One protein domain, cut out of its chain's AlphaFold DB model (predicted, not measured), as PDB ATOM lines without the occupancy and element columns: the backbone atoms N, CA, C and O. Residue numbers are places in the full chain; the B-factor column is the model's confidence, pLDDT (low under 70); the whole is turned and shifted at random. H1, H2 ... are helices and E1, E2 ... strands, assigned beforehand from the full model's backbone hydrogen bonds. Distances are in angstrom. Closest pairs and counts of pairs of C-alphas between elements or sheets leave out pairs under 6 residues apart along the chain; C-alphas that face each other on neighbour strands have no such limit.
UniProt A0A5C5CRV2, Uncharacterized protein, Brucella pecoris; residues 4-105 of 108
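What this domain is: This is residues 4 to 105 of the 108 residues of an uncharacterized protein of Brucella pecoris (UniProt A0A5C5CRV2). A long two-stranded hairpin, E2 and E3, makes a wall along one side; H1 packs on E3 near one end of it and H2 on E2 near the other. The short parallel pair E1 and E4 lies between H1 and H2, and H3 runs beside H2 the opposite way. The printed part has 102 residues, in the order H1 E1 H2 E2 E3 H3 E4, and its class is mixed, helices and strands. It is compact, with a radius of gyration of the C-alphas of 14.3 A, and elongated, spanning 40 by 25 by 24 A.

Where its parts are: H1, residues 5 to 16, is 16.4 A long and begins at C-alpha 5 (122.802, 118.677, 114.043). E1 is residues 20 to 22, and H2 is residues 24 to 33, 14.3 A long. E2, residues 36 to 49, is 26.7 A long and bends by 86 degrees at residue 41. E3, residues 59 to 69, is 30.3 A long. H3, residues 85 to 96, is 16.2 A long, and E4, residues 97 to 101, ends at C-alpha 101 (137.225, 119.807, 108.949).

How they stand to each other: The C-alphas of Ala 6 in H1 and Tyr 60 in E3 are their closest, 5.1 A apart. E1 and E4 are parallel; N 22 and O 98 are within hydrogen-bond range at 2.9 A. H2 comes closest to E4 at the C-alphas of Val 24 and Ala 99, 5.7 A, and to E2 at those of Tyr 31 and Ala 37, 5.8 A. E2 and E3 form an antiparallel hairpin, with N 46 and O 62 at 2.9 A. H2 and H3 are close but not clearly touching, at a shallow tilt of 22 degrees. Every O i to N i+4 pair is within range in H1 and H2, and 7 of 8 are in H3.

The domain as a whole: The C-alphas of Pro 54 and Asp 71 are the farthest apart, 41.1 A. The link from E3 to H3 is long, with 15 residues. The printed part has no cut, and no printed residue is under 70 in pLDDT.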
ATOM      1  N   ASP A   4     126.988 118.959 116.236       90.06
ATOM      2  CA  ASP A   4     126.176 119.933 115.491       90.06
ATOM      3  C   ASP A   4     125.151 119.224 114.574       90.06
ATOM      4  O   ASP A   4     125.558 118.595 113.588       90.06
ATOM      5  N   PRO A   5     123.834 119.321 114.854       93.81
ATOM      6  CA  PRO A   5     122.802 118.677 114.043       93.81
ATOM      7  C   PRO A   5     122.745 119.203 112.604       93.81
ATOM      8  O   PRO A   5     122.454 118.432 111.690       93.81
ATOM      9  N   ALA A   6     123.054 120.486 112.381       95.38
ATOM     10  CA  ALA A   6     123.022 121.090 111.051       95.38
ATOM     11  C   ALA A   6     124.133 120.524 110.157       95.38
ATOM     12  O   ALA A   6     123.898 120.208 108.991       95.38
ATOM     13  N   LEU A   7     125.325 120.316 110.728       96.38
ATOM     14  CA  LEU A   7     126.430 119.652 110.039       96.38
ATOM     15  C   LEU A   7     126.084 118.198 109.689       96.38
ATOM     16  O   LEU A   7     126.349 117.760 108.573       96.38
ATOM     17  N   GLN A   8     125.502 117.442 110.625       96.12
ATOM     18  CA  GLN A   8     125.150 116.038 110.378       96.12
ATOM     19  C   GLN A   8     124.071 115.898 109.301       96.12
ATOM     20  O   GLN A   8     124.207 115.057 108.415       96.12
ATOM     21  N   ALA A   9     123.043 116.751 109.337       95.00
ATOM     22  CA  ALA A   9     122.013 116.790 108.304       95.00
ATOM     23  C   ALA A   9     122.616 117.053 106.916       95.00
ATOM     24  O   ALA A   9     122.244 116.396 105.947       95.00
ATOM     25  N   GLU A  10     123.592 117.960 106.824       96.25
ATOM     26  CA  GLU A  10     124.261 118.256 105.558       96.25
ATOM     27  C   GLU A  10     125.151 117.114 105.060       96.25
ATOM     28  O   GLU A  10     125.138 116.795 103.873       96.25
ATOM     29  N   ILE A  11     125.876 116.438 105.956       96.88
ATOM     30  CA  ILE A  11     126.650 115.239 105.601       96.88
ATOM     31  C   ILE A  11     125.722 114.160 105.026       96.88
ATOM     32  O   ILE A  11     126.037 113.577 103.990       96.88
ATOM     33  N   ILE A  12     124.583 113.905 105.677       96.25
ATOM     34  CA  ILE A  12     123.594 112.917 105.219       96.25
ATOM     35  C   ILE A  12     123.039 113.312 103.849       96.25
ATOM     36  O   ILE A  12     122.987 112.471 102.953       96.25
ATOM     37  N   HIS A  13     122.675 114.583 103.667       94.62
ATOM     38  CA  HIS A  13     122.165 115.093 102.398       94.62
ATOM     39  C   HIS A  13     123.165 114.881 101.251       94.62
ATOM     40  O   HIS A  13     122.801 114.310 100.225       94.62
ATOM     41  N   ARG A  14     124.437 115.264 101.436       95.69
ATOM     42  CA  ARG A  14     125.479 115.110 100.403       95.69
ATOM     43  C   ARG A  14     125.717 113.657 100.015       95.69
ATOM     44  O   ARG A  14     125.826 113.348  98.835       95.69
ATOM     45  N   LEU A  15     125.744 112.758 100.998       97.25
ATOM     46  CA  LEU A  15     125.847 111.322 100.732       97.25
ATOM     47  C   LEU A  15     124.626 110.807  99.952       97.25
ATOM     48  O   LEU A  15     124.784 110.009  99.032       97.25
ATOM     49  N   ALA A  16     123.419 111.281 100.279       96.00
ATOM     50  CA  ALA A  16     122.186 110.869  99.610       96.00
ATOM     51  C   ALA A  16     122.110 111.317  98.139       96.00
ATOM     52  O   ALA A  16     121.548 110.595  97.319       96.00
ATOM     53  N   ILE A  17     122.699 112.468  97.790       94.19
ATOM     54  CA  ILE A  17     122.784 112.945  96.396       94.19
ATOM     55  C   ILE A  17     123.997 112.384  95.633       94.19
ATOM     56  O   ILE A  17     124.221 112.757  94.484       94.19
ATOM     57  N   GLY A  18     124.762 111.475  96.247       96.88
ATOM     58  CA  GLY A  18     125.854 110.748  95.599       96.88
ATOM     59  C   GLY A  18     127.242 111.376  95.744       96.88
ATOM     60  O   GLY A  18     128.174 110.886  95.110       96.88
ATOM     61  N   CYS A  19     127.416 112.414  96.568       97.50
ATOM     62  CA  CYS A  19     128.746 112.952  96.835       97.50
ATOM     63  C   CYS A  19     129.570 111.981  97.692       97.50
ATOM     64  O   CYS A  19     129.087 111.415  98.677       97.50
ATOM     65  N   GLU A  20     130.858 111.866  97.393       97.94
ATOM     66  CA  GLU A  20     131.803 111.086  98.184       97.94
ATOM     67  C   GLU A  20     132.384 111.929  99.329       97.94
ATOM     68  O   GLU A  20     132.911 113.027  99.124       97.94
ATOM     69  N   ARG A  21     132.340 111.396 100.555       98.00
ATOM     70  CA  ARG A  21     133.047 111.993 101.691       98.00
ATOM     71  C   ARG A  21     134.502 111.536 101.703       98.00
ATOM     72  O   ARG A  21     134.774 110.365 101.953       98.00
ATOM     73  N   VAL A  22     135.428 112.478 101.568       98.44
ATOM     74  CA  VAL A  22     136.875 112.225 101.597       98.44
ATOM     75  C   VAL A  22     137.561 112.941 102.768       98.44
ATOM     76  O   VAL A  22     136.979 113.798 103.441       98.44
ATOM     77  N   SER A  23     138.816 112.579 103.044       98.25
ATOM     78  CA  SER A  23     139.665 113.354 103.957       98.25
ATOM     79  C   SER A  23     140.130 114.654 103.285       98.25
ATOM     80  O   SER A  23     140.126 114.760 102.059       98.25
ATOM     81  N   VAL A  24     140.570 115.645 104.070       98.12
ATOM     82  CA  VAL A  24     141.136 116.887 103.503       98.12
ATOM     83  C   VAL A  24     142.372 116.585 102.649       98.12
ATOM     84  O   VAL A  24     142.484 117.108 101.549       98.12
ATOM     85  N   ALA A  25     143.245 115.685 103.108       98.25
ATOM     86  CA  ALA A  25     144.436 115.281 102.359       98.25
ATOM     87  C   ALA A  25     144.081 114.604 101.022       98.25
ATOM     88  O   ALA A  25     144.705 114.875 100.000       98.25
ATOM     89  N   GLU A  26     143.053 113.752 101.009       98.44
ATOM     90  CA  GLU A  26     142.582 113.110  99.779       98.44
ATOM     91  C   GLU A  26     141.962 114.126  98.813       98.44
ATOM     92  O   GLU A  26     142.260 114.104  97.621       98.44
ATOM     93  N   MET A  27     141.162 115.070  99.321       98.38
ATOM     94  CA  MET A  27     140.665 116.187  98.518       98.38
ATOM     95  C   MET A  27     141.833 116.961  97.892       98.38
ATOM     96  O   MET A  27     141.876 117.114  96.675       98.38
ATOM     97  N   GLU A  28     142.821 117.384  98.684       98.44
ATOM     98  CA  GLU A  28     144.010 118.096  98.192       98.44
ATOM     99  C   GLU A  28     144.767 117.306  97.113       98.44
ATOM    100  O   GLU A  28     145.176 117.885  96.104       98.44
ATOM    101  N   ASN A  29     144.909 115.989  97.276       98.62
ATOM    102  CA  ASN A  29     145.542 115.123  96.281       98.62
ATOM    103  C   ASN A  29     144.750 115.064  94.968       98.62
ATOM    104  O   ASN A  29     145.348 115.163  93.895       98.62
ATOM    105  N   ARG A  30     143.416 114.962  95.030       98.56
ATOM    106  CA  ARG A  30     142.562 114.951  93.831       98.56
ATOM    107  C   ARG A  30     142.596 116.287  93.085       98.56
ATOM    108  O   ARG A  30     142.669 116.287  91.859       98.56
ATOM    109  N   TYR A  31     142.634 117.418  93.794       98.62
ATOM    110  CA  TYR A  31     142.863 118.727  93.162       98.62
ATOM    111  C   TYR A  31     144.249 118.809  92.518       98.62
ATOM    112  O   TYR A  31     144.374 119.254  91.374       98.62
ATOM    113  N   ARG A  32     145.283 118.316  93.212       98.50
ATOM    114  CA  ARG A  32     146.663 118.305  92.711       98.50
ATOM    115  C   ARG A  32     146.806 117.488  91.435       98.50
ATOM    116  O   ARG A  32     147.492 117.935  90.520       98.50
ATOM    117  N   ALA A  33     146.124 116.348  91.343       98.50
ATOM    118  CA  ALA A  33     146.095 115.517  90.139       98.50
ATOM    119  C   ALA A  33     145.526 116.254  88.910       98.50
ATOM    120  O   ALA A  33     145.867 115.919  87.779       98.50
ATOM    121  N   LEU A  34     144.705 117.289  89.122       98.44
ATOM    122  CA  LEU A  34     144.150 118.147  88.071       98.44
ATOM    123  C   LEU A  34     144.981 119.419  87.815       98.44
ATOM    124  O   LEU A  34     144.602 120.239  86.980       98.44
ATOM    125  N   GLY A  35     146.109 119.603  88.508       98.31
ATOM    126  CA  GLY A  35     146.953 120.798  88.395       98.31
ATOM    127  C   GLY A  35     146.509 121.975  89.273       98.31
ATOM    128  O   GLY A  35     146.949 123.103  89.043       98.31
ATOM    129  N   TYR A  36     145.670 121.729  90.284       98.56
ATOM    130  CA  TYR A  36     145.167 122.749  91.207       98.56
ATOM    131  C   TYR A  36     145.587 122.480  92.653       98.56
ATOM    132  O   TYR A  36     145.849 121.351  93.053       98.56
ATOM    133  N   ALA A  37     145.611 123.524  93.469       98.31
ATOM    134  CA  ALA A  37     145.774 123.430  94.911       98.31
ATOM    135  C   ALA A  37     144.629 124.163  95.610       98.31
ATOM    136  O   ALA A  37     144.173 125.207  95.135       98.31
ATOM    137  N   LEU A  38     144.201 123.636  96.758       98.19
ATOM    138  CA  LEU A  38     143.351 124.390  97.669       98.19
ATOM    139  C   LEU A  38     144.168 125.542  98.257       98.19
ATOM    140  O   LEU A  38     145.266 125.342  98.777       98.19
ATOM    141  N   ASP A  39     143.635 126.751  98.163       97.06
ATOM    142  CA  ASP A  39     144.239 127.949  98.724       97.06
ATOM    143  C   ASP A  39     143.717 128.180 100.143       97.06
ATOM    144  O   ASP A  39     142.793 128.959 100.369       97.06
ATOM    145  N   ARG A  40     144.285 127.423 101.088       94.69
ATOM    146  CA  ARG A  40     143.842 127.363 102.491       94.69
ATOM    147  C   ARG A  40     144.068 128.676 103.253       94.69
ATOM    148  O   ARG A  40     143.485 128.857 104.317       94.69
ATOM    149  N   ASP A  41     144.865 129.597 102.703       96.06
ATOM    150  CA  ASP A  41     145.020 130.966 103.220       96.06
ATOM    151  C   ASP A  41     143.727 131.788 103.052       96.06
ATOM    152  O   ASP A  41     143.517 132.775 103.751       96.06
ATOM    153  N   LEU A  42     142.838 131.353 102.150       96.19
ATOM    154  CA  LEU A  42     141.517 131.935 101.914       96.19
ATOM    155  C   LEU A  42     140.399 131.209 102.677       96.19
ATOM    156  O   LEU A  42     139.223 131.436 102.392       96.19
ATOM    157  N   ASP A  43     140.741 130.342 103.635       97.81
ATOM    158  CA  ASP A  43     139.762 129.693 104.505       97.81
ATOM    159  C   ASP A  43     138.910 130.731 105.241       97.81
ATOM    160  O   ASP A  43     139.384 131.453 106.121       97.81
ATOM    161  N   CYS A  44     137.613 130.741 104.947       97.81
ATOM    162  CA  CYS A  44     136.636 131.567 105.636       97.81
ATOM    163  C   CYS A  44     135.556 130.684 106.258       97.81
ATOM    164  O   CYS A  44     134.815 129.989 105.561       97.81
ATOM    165  N   ARG A  45     135.459 130.705 107.591       97.19
ATOM    166  CA  ARG A  45     134.393 130.004 108.311       97.19
ATOM    167  C   ARG A  45     133.103 130.811 108.214       97.19
ATOM    168  O   ARG A  45     133.070 131.969 108.623       97.19
ATOM    169  N   CYS A  46     132.041 130.186 107.731       96.38
ATOM    170  CA  CYS A  46     130.743 130.824 107.563       96.38
ATOM    171  C   CYS A  46     129.588 129.821 107.732       96.38
ATOM    172  O   CYS A  46     129.789 128.647 108.055       96.38
ATOM    173  N   MET A  47     128.363 130.319 107.574       96.81
ATOM    174  CA  MET A  47     127.146 129.512 107.520       96.81
ATOM    175  C   MET A  47     126.589 129.606 106.103       96.81
ATOM    176  O   MET A  47     126.131 130.676 105.699       96.81
ATOM    177  N   SER A  48     126.621 128.506 105.357       95.81
ATOM    178  CA  SER A  48     125.974 128.433 104.047       95.81
ATOM    179  C   SER A  48     124.476 128.212 104.231       95.81
ATOM    180  O   SER A  48     124.057 127.532 105.172       95.81
ATOM    181  N   ARG A  49     123.660 128.808 103.358       95.94
ATOM    182  CA  ARG A  49     122.200 128.676 103.362       95.94
ATOM    183  C   ARG A  49     121.737 128.130 102.022       95.94
ATOM    184  O   ARG A  49     122.047 128.693 100.974       95.94
ATOM    185  N   ILE A  50     120.947 127.065 102.069       93.44
ATOM    186  CA  ILE A  50     120.322 126.478 100.887       93.44
ATOM    187  C   ILE A  50     119.225 127.432 100.412       93.44
ATOM    188  O   ILE A  50     118.309 127.766 101.162       93.44
ATOM    189  N   MET A  51     119.333 127.899  99.169       93.88
ATOM    190  CA  MET A  51     118.443 128.935  98.628       93.88
ATOM    191  C   MET A  51     117.223 128.372  97.894       93.88
ATOM    192  O   MET A  51     116.228 129.073  97.738       93.88
ATOM    193  N   THR A  52     117.285 127.125  97.430       91.69
ATOM    194  CA  THR A  52     116.282 126.529  96.537       91.69
ATOM    195  C   THR A  52     116.043 125.057  96.858       91.69
ATOM    196  O   THR A  52     116.922 124.392  97.400       91.69
ATOM    197  N   GLY A  53     114.890 124.529  96.443       91.00
ATOM    198  CA  GLY A  53     114.529 123.118  96.612       91.00
ATOM    199  C   GLY A  53     113.868 122.807  97.963       91.00
ATOM    200  O   GLY A  53     113.560 123.727  98.717       91.00
ATOM    201  N   PRO A  54     113.634 121.517  98.273       89.69
ATOM    202  CA  PRO A  54     112.925 121.091  99.488       89.69
ATOM    203  C   PRO A  54     113.593 121.530 100.798       89.69
ATOM    204  O   PRO A  54     112.918 121.695 101.806       89.69
ATOM    205  N   ASP A  55     114.909 121.751 100.762       88.62
ATOM    206  CA  ASP A  55     115.720 122.171 101.907       88.62
ATOM    207  C   ASP A  55     115.927 123.697 101.987       88.62
ATOM    208  O   ASP A  55     116.759 124.171 102.765       88.62
ATOM    209  N   ALA A  56     115.212 124.490 101.180       94.06
ATOM    210  CA  ALA A  56     115.368 125.941 101.163       94.06
ATOM    211  C   ALA A  56     115.202 126.556 102.568       94.06
ATOM    212  O   ALA A  56     114.268 126.250 103.307       94.06
ATOM    213  N   GLY A  57     116.128 127.442 102.937       93.88
ATOM    214  CA  GLY A  57     116.197 128.077 104.254       93.88
ATOM    215  C   GLY A  57     117.059 127.331 105.278       93.88
ATOM    216  O   GLY A  57     117.520 127.965 106.232       93.88
ATOM    217  N   ARG A  58     117.355 126.037 105.075       94.75
ATOM    218  CA  ARG A  58     118.283 125.280 105.933       94.75
ATOM    219  C   ARG A  58     119.695 125.851 105.800       94.75
ATOM    220  O   ARG A  58     120.168 126.118 104.695       94.75
ATOM    221  N   ALA A  59     120.363 126.046 106.935       96.75
ATOM    222  CA  ALA A  59     121.745 126.514 106.992       96.75
ATOM    223  C   ALA A  59     122.657 125.461 107.627       96.75
ATOM    224  O   ALA A  59     122.207 124.687 108.471       96.75
ATOM    225  N   TYR A  60     123.931 125.447 107.241       96.88
ATOM    226  CA  TYR A  60     124.946 124.541 107.781       96.88
ATOM    227  C   TYR A  60     126.309 125.239 107.905       96.88
ATOM    228  O   TYR A  60     126.600 126.160 107.136       96.88
ATOM    229  N   PRO A  61     127.158 124.825 108.863       97.81
ATOM    230  CA  PRO A  61     128.498 125.382 109.000       97.81
ATOM    231  C   PRO A  61     129.401 124.907 107.859       97.81
ATOM    232  O   PRO A  61     129.559 123.701 107.633       97.81
ATOM    233  N   CYS A  62     130.059 125.846 107.187       97.75
ATOM    234  CA  CYS A  62     131.073 125.544 106.187       97.75
ATOM    235  C   CYS A  62     132.340 126.392 106.366       97.75
ATOM    236  O   CYS A  62     132.393 127.376 107.109       97.75
ATOM    237  N   ILE A  63     133.405 125.933 105.723       98.38
ATOM    238  CA  ILE A  63     134.627 126.674 105.467       98.38
ATOM    239  C   ILE A  63     134.718 126.772 103.956       98.38
ATOM    240  O   ILE A  63     134.922 125.757 103.293       98.38
ATOM    241  N   THR A  64     134.562 127.973 103.417       96.50
ATOM    242  CA  THR A  64     134.843 128.225 102.006       96.50
ATOM    243  C   THR A  64     136.343 128.432 101.846       96.50
ATOM    244  O   THR A  64     136.935 129.153 102.648       96.50
ATOM    245  N   THR A  65     136.957 127.825 100.839       97.19
ATOM    246  CA  THR A  65     138.388 127.981 100.527       97.19
ATOM    247  C   THR A  65     138.558 128.443  99.086       97.19
ATOM    248  O   THR A  65     137.654 128.310  98.263       97.19
ATOM    249  N   GLY A  66     139.732 128.977  98.752       96.94
ATOM    250  CA  GLY A  66     140.086 129.232  97.361       96.94
ATOM    251  C   GLY A  66     140.607 127.984  96.648       96.94
ATOM    252  O   GLY A  66     141.003 127.003  97.280       96.94
ATOM    253  N   VAL A  67     140.684 128.071  95.321       98.12
ATOM    254  CA  VAL A  67     141.382 127.114  94.452       98.12
ATOM    255  C   VAL A  67     142.301 127.905  93.532       98.12
ATOM    256  O   VAL A  67     141.866 128.879  92.909       98.12
ATOM    257  N   LYS A  68     143.563 127.491  93.425       98.00
ATOM    258  CA  LYS A  68     144.568 128.116  92.556       98.00
ATOM    259  C   LYS A  68     145.252 127.100  91.657       98.00
ATOM    260  O   LYS A  68     145.404 125.938  92.023       98.00
ATOM    261  N   GLU A  69     145.656 127.541  90.478       98.38
ATOM    262  CA  GLU A  69     146.505 126.762  89.579       98.38
ATOM    263  C   GLU A  69     147.893 126.582  90.206       98.38
ATOM    264  O   GLU A  69     148.429 127.511  90.810       98.38
ATOM    265  N   ILE A  70     148.491 125.398  90.088       97.94
ATOM    266  CA  ILE A  70     149.785 125.113  90.732       97.94
ATOM    267  C   ILE A  70     150.943 125.866  90.065       97.94
ATOM    268  O   ILE A  70     151.833 126.371  90.750       97.94
ATOM    269  N   ASP A  71     150.938 125.925  88.742       96.31
ATOM    270  CA  ASP A  71     151.987 126.498  87.895       96.31
ATOM    271  C   ASP A  71     151.961 128.034  87.870       96.31
ATOM    272  O   ASP A  71     153.001 128.663  88.049       96.31
ATOM    273  N   THR A  72     150.789 128.653  87.702       96.69
ATOM    274  CA  THR A  72     150.658 130.120  87.636       96.69
ATOM    275  C   THR A  72     150.364 130.756  88.993       96.69
ATOM    276  O   THR A  72     150.484 131.971  89.136       96.69
ATOM    277  N   ARG A  73     149.950 129.956  89.989       96.06
ATOM    278  CA  ARG A  73     149.452 130.397  91.309       96.06
ATOM    279  C   ARG A  73     148.219 131.298  91.262       96.06
ATOM    280  O   ARG A  73     147.776 131.791  92.298       96.06
ATOM    281  N   ARG A  74     147.640 131.495  90.081       96.69
ATOM    282  CA  ARG A  74     146.450 132.308  89.878       96.69
ATOM    283  C   ARG A  74     145.226 131.566  90.408       96.69
ATOM    284  O   ARG A  74     145.132 130.347  90.285       96.69
ATOM    285  N   SER A  75     144.260 132.301  90.958       97.25
ATOM    286  CA  SER A  75     142.948 131.736  91.296       97.25
ATOM    287  C   SER A  75     142.343 131.038  90.079       97.25
ATOM    288  O   SER A  75     142.301 131.623  88.998       97.25
ATOM    289  N   ALA A  76     141.795 129.835  90.242       97.25
ATOM    290  CA  ALA A  76     141.115 129.102  89.171       97.25
ATOM    291  C   ALA A  76     139.895 129.858  88.598       97.25
ATOM    292  O   ALA A  76     139.363 129.498  87.546       97.25
ATOM    293  N   PHE A  77     139.442 130.918  89.272       95.50
ATOM    294  CA  PHE A  77     138.302 131.738  88.866       95.50
ATOM    295  C   PHE A  77     138.692 133.073  88.219       95.50
ATOM    296  O   PHE A  77     137.814 133.758  87.699       95.50
ATOM    297  N   HIS A  78     139.979 133.423  88.177       97.38
ATOM    298  CA  HIS A  78     140.460 134.618  87.480       97.38
ATOM    299  C   HIS A  78     140.192 134.539  85.964       97.38
ATOM    300  O   HIS A  78     140.145 133.451  85.386       97.38
ATOM    301  N   PHE A  79     140.018 135.689  85.304       95.81
ATOM    302  CA  PHE A  79     139.635 135.746  83.885       95.81
ATOM    303  C   PHE A  79     140.709 135.177  82.941       95.81
ATOM    304  O   PHE A  79     140.376 134.591  81.919       95.81
ATOM    305  N   GLU A  80     141.984 135.297  83.316       96.06
ATOM    306  CA  GLU A  80     143.134 134.733  82.583       96.06
ATOM    307  C   GLU A  80     143.487 133.285  82.967       96.06
ATOM    308  O   GLU A  80     144.508 132.763  82.521       96.06
ATOM    309  N   SER A  81     142.728 132.649  83.861       96.50
ATOM    310  CA  SER A  81     142.988 131.255  84.242       96.50
ATOM    311  C   SER A  81     142.533 130.285  83.161       96.50
ATOM    312  O   SER A  81     141.647 130.590  82.356       96.50
ATOM    313  N   ARG A  82     143.123 129.090  83.149       92.62
ATOM    314  CA  ARG A  82     142.799 128.046  82.179       92.62
ATOM    315  C   ARG A  82     141.320 127.669  82.266       92.62
ATOM    316  O   ARG A  82     140.722 127.597  83.340       92.62
ATOM    317  N   ARG A  83     140.728 127.392  81.105       95.81
ATOM    318  CA  ARG A  83     139.347 126.891  80.944       95.81
ATOM    319  C   ARG A  83     139.329 125.583  80.151       95.81
ATOM    320  O   ARG A  83     138.433 125.327  79.348       95.81
ATOM    321  N   ASP A  84     140.370 124.789  80.356       95.88
ATOM    322  CA  ASP A  84     140.637 123.538  79.658       95.88
ATOM    323  C   ASP A  84     139.848 122.349  80.245       95.88
ATOM    324  O   ASP A  84     138.916 122.495  81.044       95.88
ATOM    325  N   THR A  85     140.211 121.139  79.822       97.81
ATOM    326  CA  THR A  85     139.624 119.890  80.319       97.81
ATOM    327  C   THR A  85     139.837 119.700  81.817       97.81
ATOM    328  O   THR A  85     138.921 119.236  82.496       97.81
ATOM    329  N   ASN A  86     140.989 120.109  82.355       97.94
ATOM    330  CA  ASN A  86     141.286 119.991  83.780       97.94
ATOM    331  C   ASN A  86     140.449 120.968  84.602       97.94
ATOM    332  O   ASN A  86     139.973 120.605  85.675       97.94
ATOM    333  N   TYR A  87     140.199 122.179  84.096       97.75
ATOM    334  CA  TYR A  87     139.252 123.107  84.714       97.75
ATOM    335  C   TYR A  87     137.847 122.502  84.816       97.75
ATOM    336  O   TYR A  87     137.231 122.547  85.879       97.75
ATOM    337  N   ARG A  88     137.344 121.890  83.736       98.12
ATOM    338  CA  ARG A  88     136.022 121.234  83.738       98.12
ATOM    339  C   ARG A  88     135.977 120.047  84.700       98.12
ATOM    340  O   ARG A  88     135.007 119.907  85.440       98.12
ATOM    341  N   ALA A  89     137.030 119.230  84.719       98.38
ATOM    342  CA  ALA A  89     137.165 118.129  85.669       98.38
ATOM    343  C   ALA A  89     137.189 118.635  87.121       98.38
ATOM    344  O   ALA A  89     136.538 118.049  87.977       98.38
ATOM    345  N   MET A  90     137.861 119.759  87.386       98.06
ATOM    346  CA  MET A  90     137.898 120.380  88.711       98.06
ATOM    347  C   MET A  90     136.522 120.921  89.121       98.06
ATOM    348  O   MET A  90     136.090 120.671  90.242       98.06
ATOM    349  N   GLN A  91     135.783 121.579  88.216       97.62
ATOM    350  CA  GLN A  91     134.408 122.015  88.505       97.62
ATOM    351  C   GLN A  91     133.488 120.840  88.842       97.62
ATOM    352  O   GLN A  91     132.671 120.947  89.751       97.62
ATOM    353  N   ARG A  92     133.643 119.711  88.144       97.75
ATOM    354  CA  ARG A  92     132.904 118.489  88.458       97.75
ATOM    355  C   ARG A  92     133.323 117.910  89.813       97.75
ATOM    356  O   ARG A  92     132.467 117.596  90.628       97.75
ATOM    357  N   LEU A  93     134.623 117.867  90.103       97.81
ATOM    358  CA  LEU A  93     135.141 117.398  91.390       97.81
ATOM    359  C   LEU A  93     134.554 118.195  92.572       97.81
ATOM    360  O   LEU A  93     134.208 117.595  93.583       97.81
ATOM    361  N   ARG A  94     134.363 119.518  92.433       96.44
ATOM    362  CA  ARG A  94     133.687 120.365  93.446       96.44
ATOM    363  C   ARG A  94     132.268 119.899  93.789       96.44
ATOM    364  O   ARG A  94     131.803 120.165  94.891       96.44
ATOM    365  N   GLN A  95     131.582 119.252  92.850       95.38
ATOM    366  CA  GLN A  95     130.221 118.736  93.021       95.38
ATOM    367  C   GLN A  95     130.214 117.272  93.486       95.38
ATOM    368  O   GLN A  95     129.299 116.857  94.190       95.38
ATOM    369  N   ASP A  96     131.246 116.508  93.123       97.44
ATOM    370  CA  ASP A  96     131.306 115.064  93.357       97.44
ATOM    371  C   ASP A  96     131.849 114.697  94.750       97.44
ATOM    372  O   ASP A  96     131.525 113.627  95.264       97.44
ATOM    373  N   ILE A  97     132.672 115.545  95.381       97.94
ATOM    374  CA  ILE A  97     133.304 115.232  96.674       97.94
ATOM    375  C   ILE A  97     133.103 116.322  97.724       97.94
ATOM    376  O   ILE A  97     132.961 117.503  97.416       97.94
ATOM    377  N   PHE A  98     133.189 115.940  98.997       98.06
ATOM    378  CA  PHE A  98     133.282 116.887 100.105       98.06
ATOM    379  C   PHE A  98     134.167 116.357 101.235       98.06
ATOM    380  O   PHE A  98     134.365 115.153 101.395       98.06
ATOM    381  N   ALA A  99     134.678 117.270 102.057       98.25
ATOM    382  CA  ALA A  99     135.422 116.946 103.268       98.25
ATOM    383  C   ALA A  99     134.802 117.659 104.475       98.25
ATOM    384  O   ALA A  99     134.081 118.646 104.339       98.25
ATOM    385  N   VAL A 100     135.093 117.153 105.673       97.88
ATOM    386  CA  VAL A 100     134.686 117.772 106.940       97.88
ATOM    387  C   VAL A 100     135.942 118.104 107.726       97.88
ATOM    388  O   VAL A 100     136.758 117.221 107.988       97.88
ATOM    389  N   THR A 101     136.092 119.359 108.135       96.94
ATOM    390  CA  THR A 101     137.225 119.807 108.949       96.94
ATOM    391  C   THR A 101     136.784 120.870 109.942       96.94
ATOM    392  O   THR A 101     135.881 121.655 109.667       96.94
ATOM    393  N   LYS A 102     137.376 120.870 111.142       95.44
ATOM    394  CA  LYS A 102     137.090 121.848 112.214       95.44
ATOM    395  C   LYS A 102     135.586 122.030 112.529       95.44
ATOM    396  O   LYS A 102     135.157 123.115 112.932       95.44
ATOM    397  N   GLY A 103     134.791 120.967 112.368       96.06
ATOM    398  CA  GLY A 103     133.344 120.982 112.604       96.06
ATOM    399  C   GLY A 103     132.538 121.750 111.554       96.06
ATOM    400  O   GLY A 103     131.527 122.346 111.899       96.06
ATOM    401  N   ALA A 104     133.001 121.775 110.308       97.69
ATOM    402  CA  ALA A 104     132.331 122.417 109.185       97.69
ATOM    403  C   ALA A 104     132.598 121.633 107.890       97.69
ATOM    404  O   ALA A 104     133.590 120.901 107.791       97.69
ATOM    405  N   ILE A 105     131.717 121.779 106.902       98.06
ATOM    406  CA  ILE A 105     131.961 121.273 105.546       98.06
ATOM    407  C   ILE A 105     133.045 122.121 104.876       98.06
ATOM    408  O   ILE A 105     132.985 123.341 104.951       98.06
TER     409      ILE A 105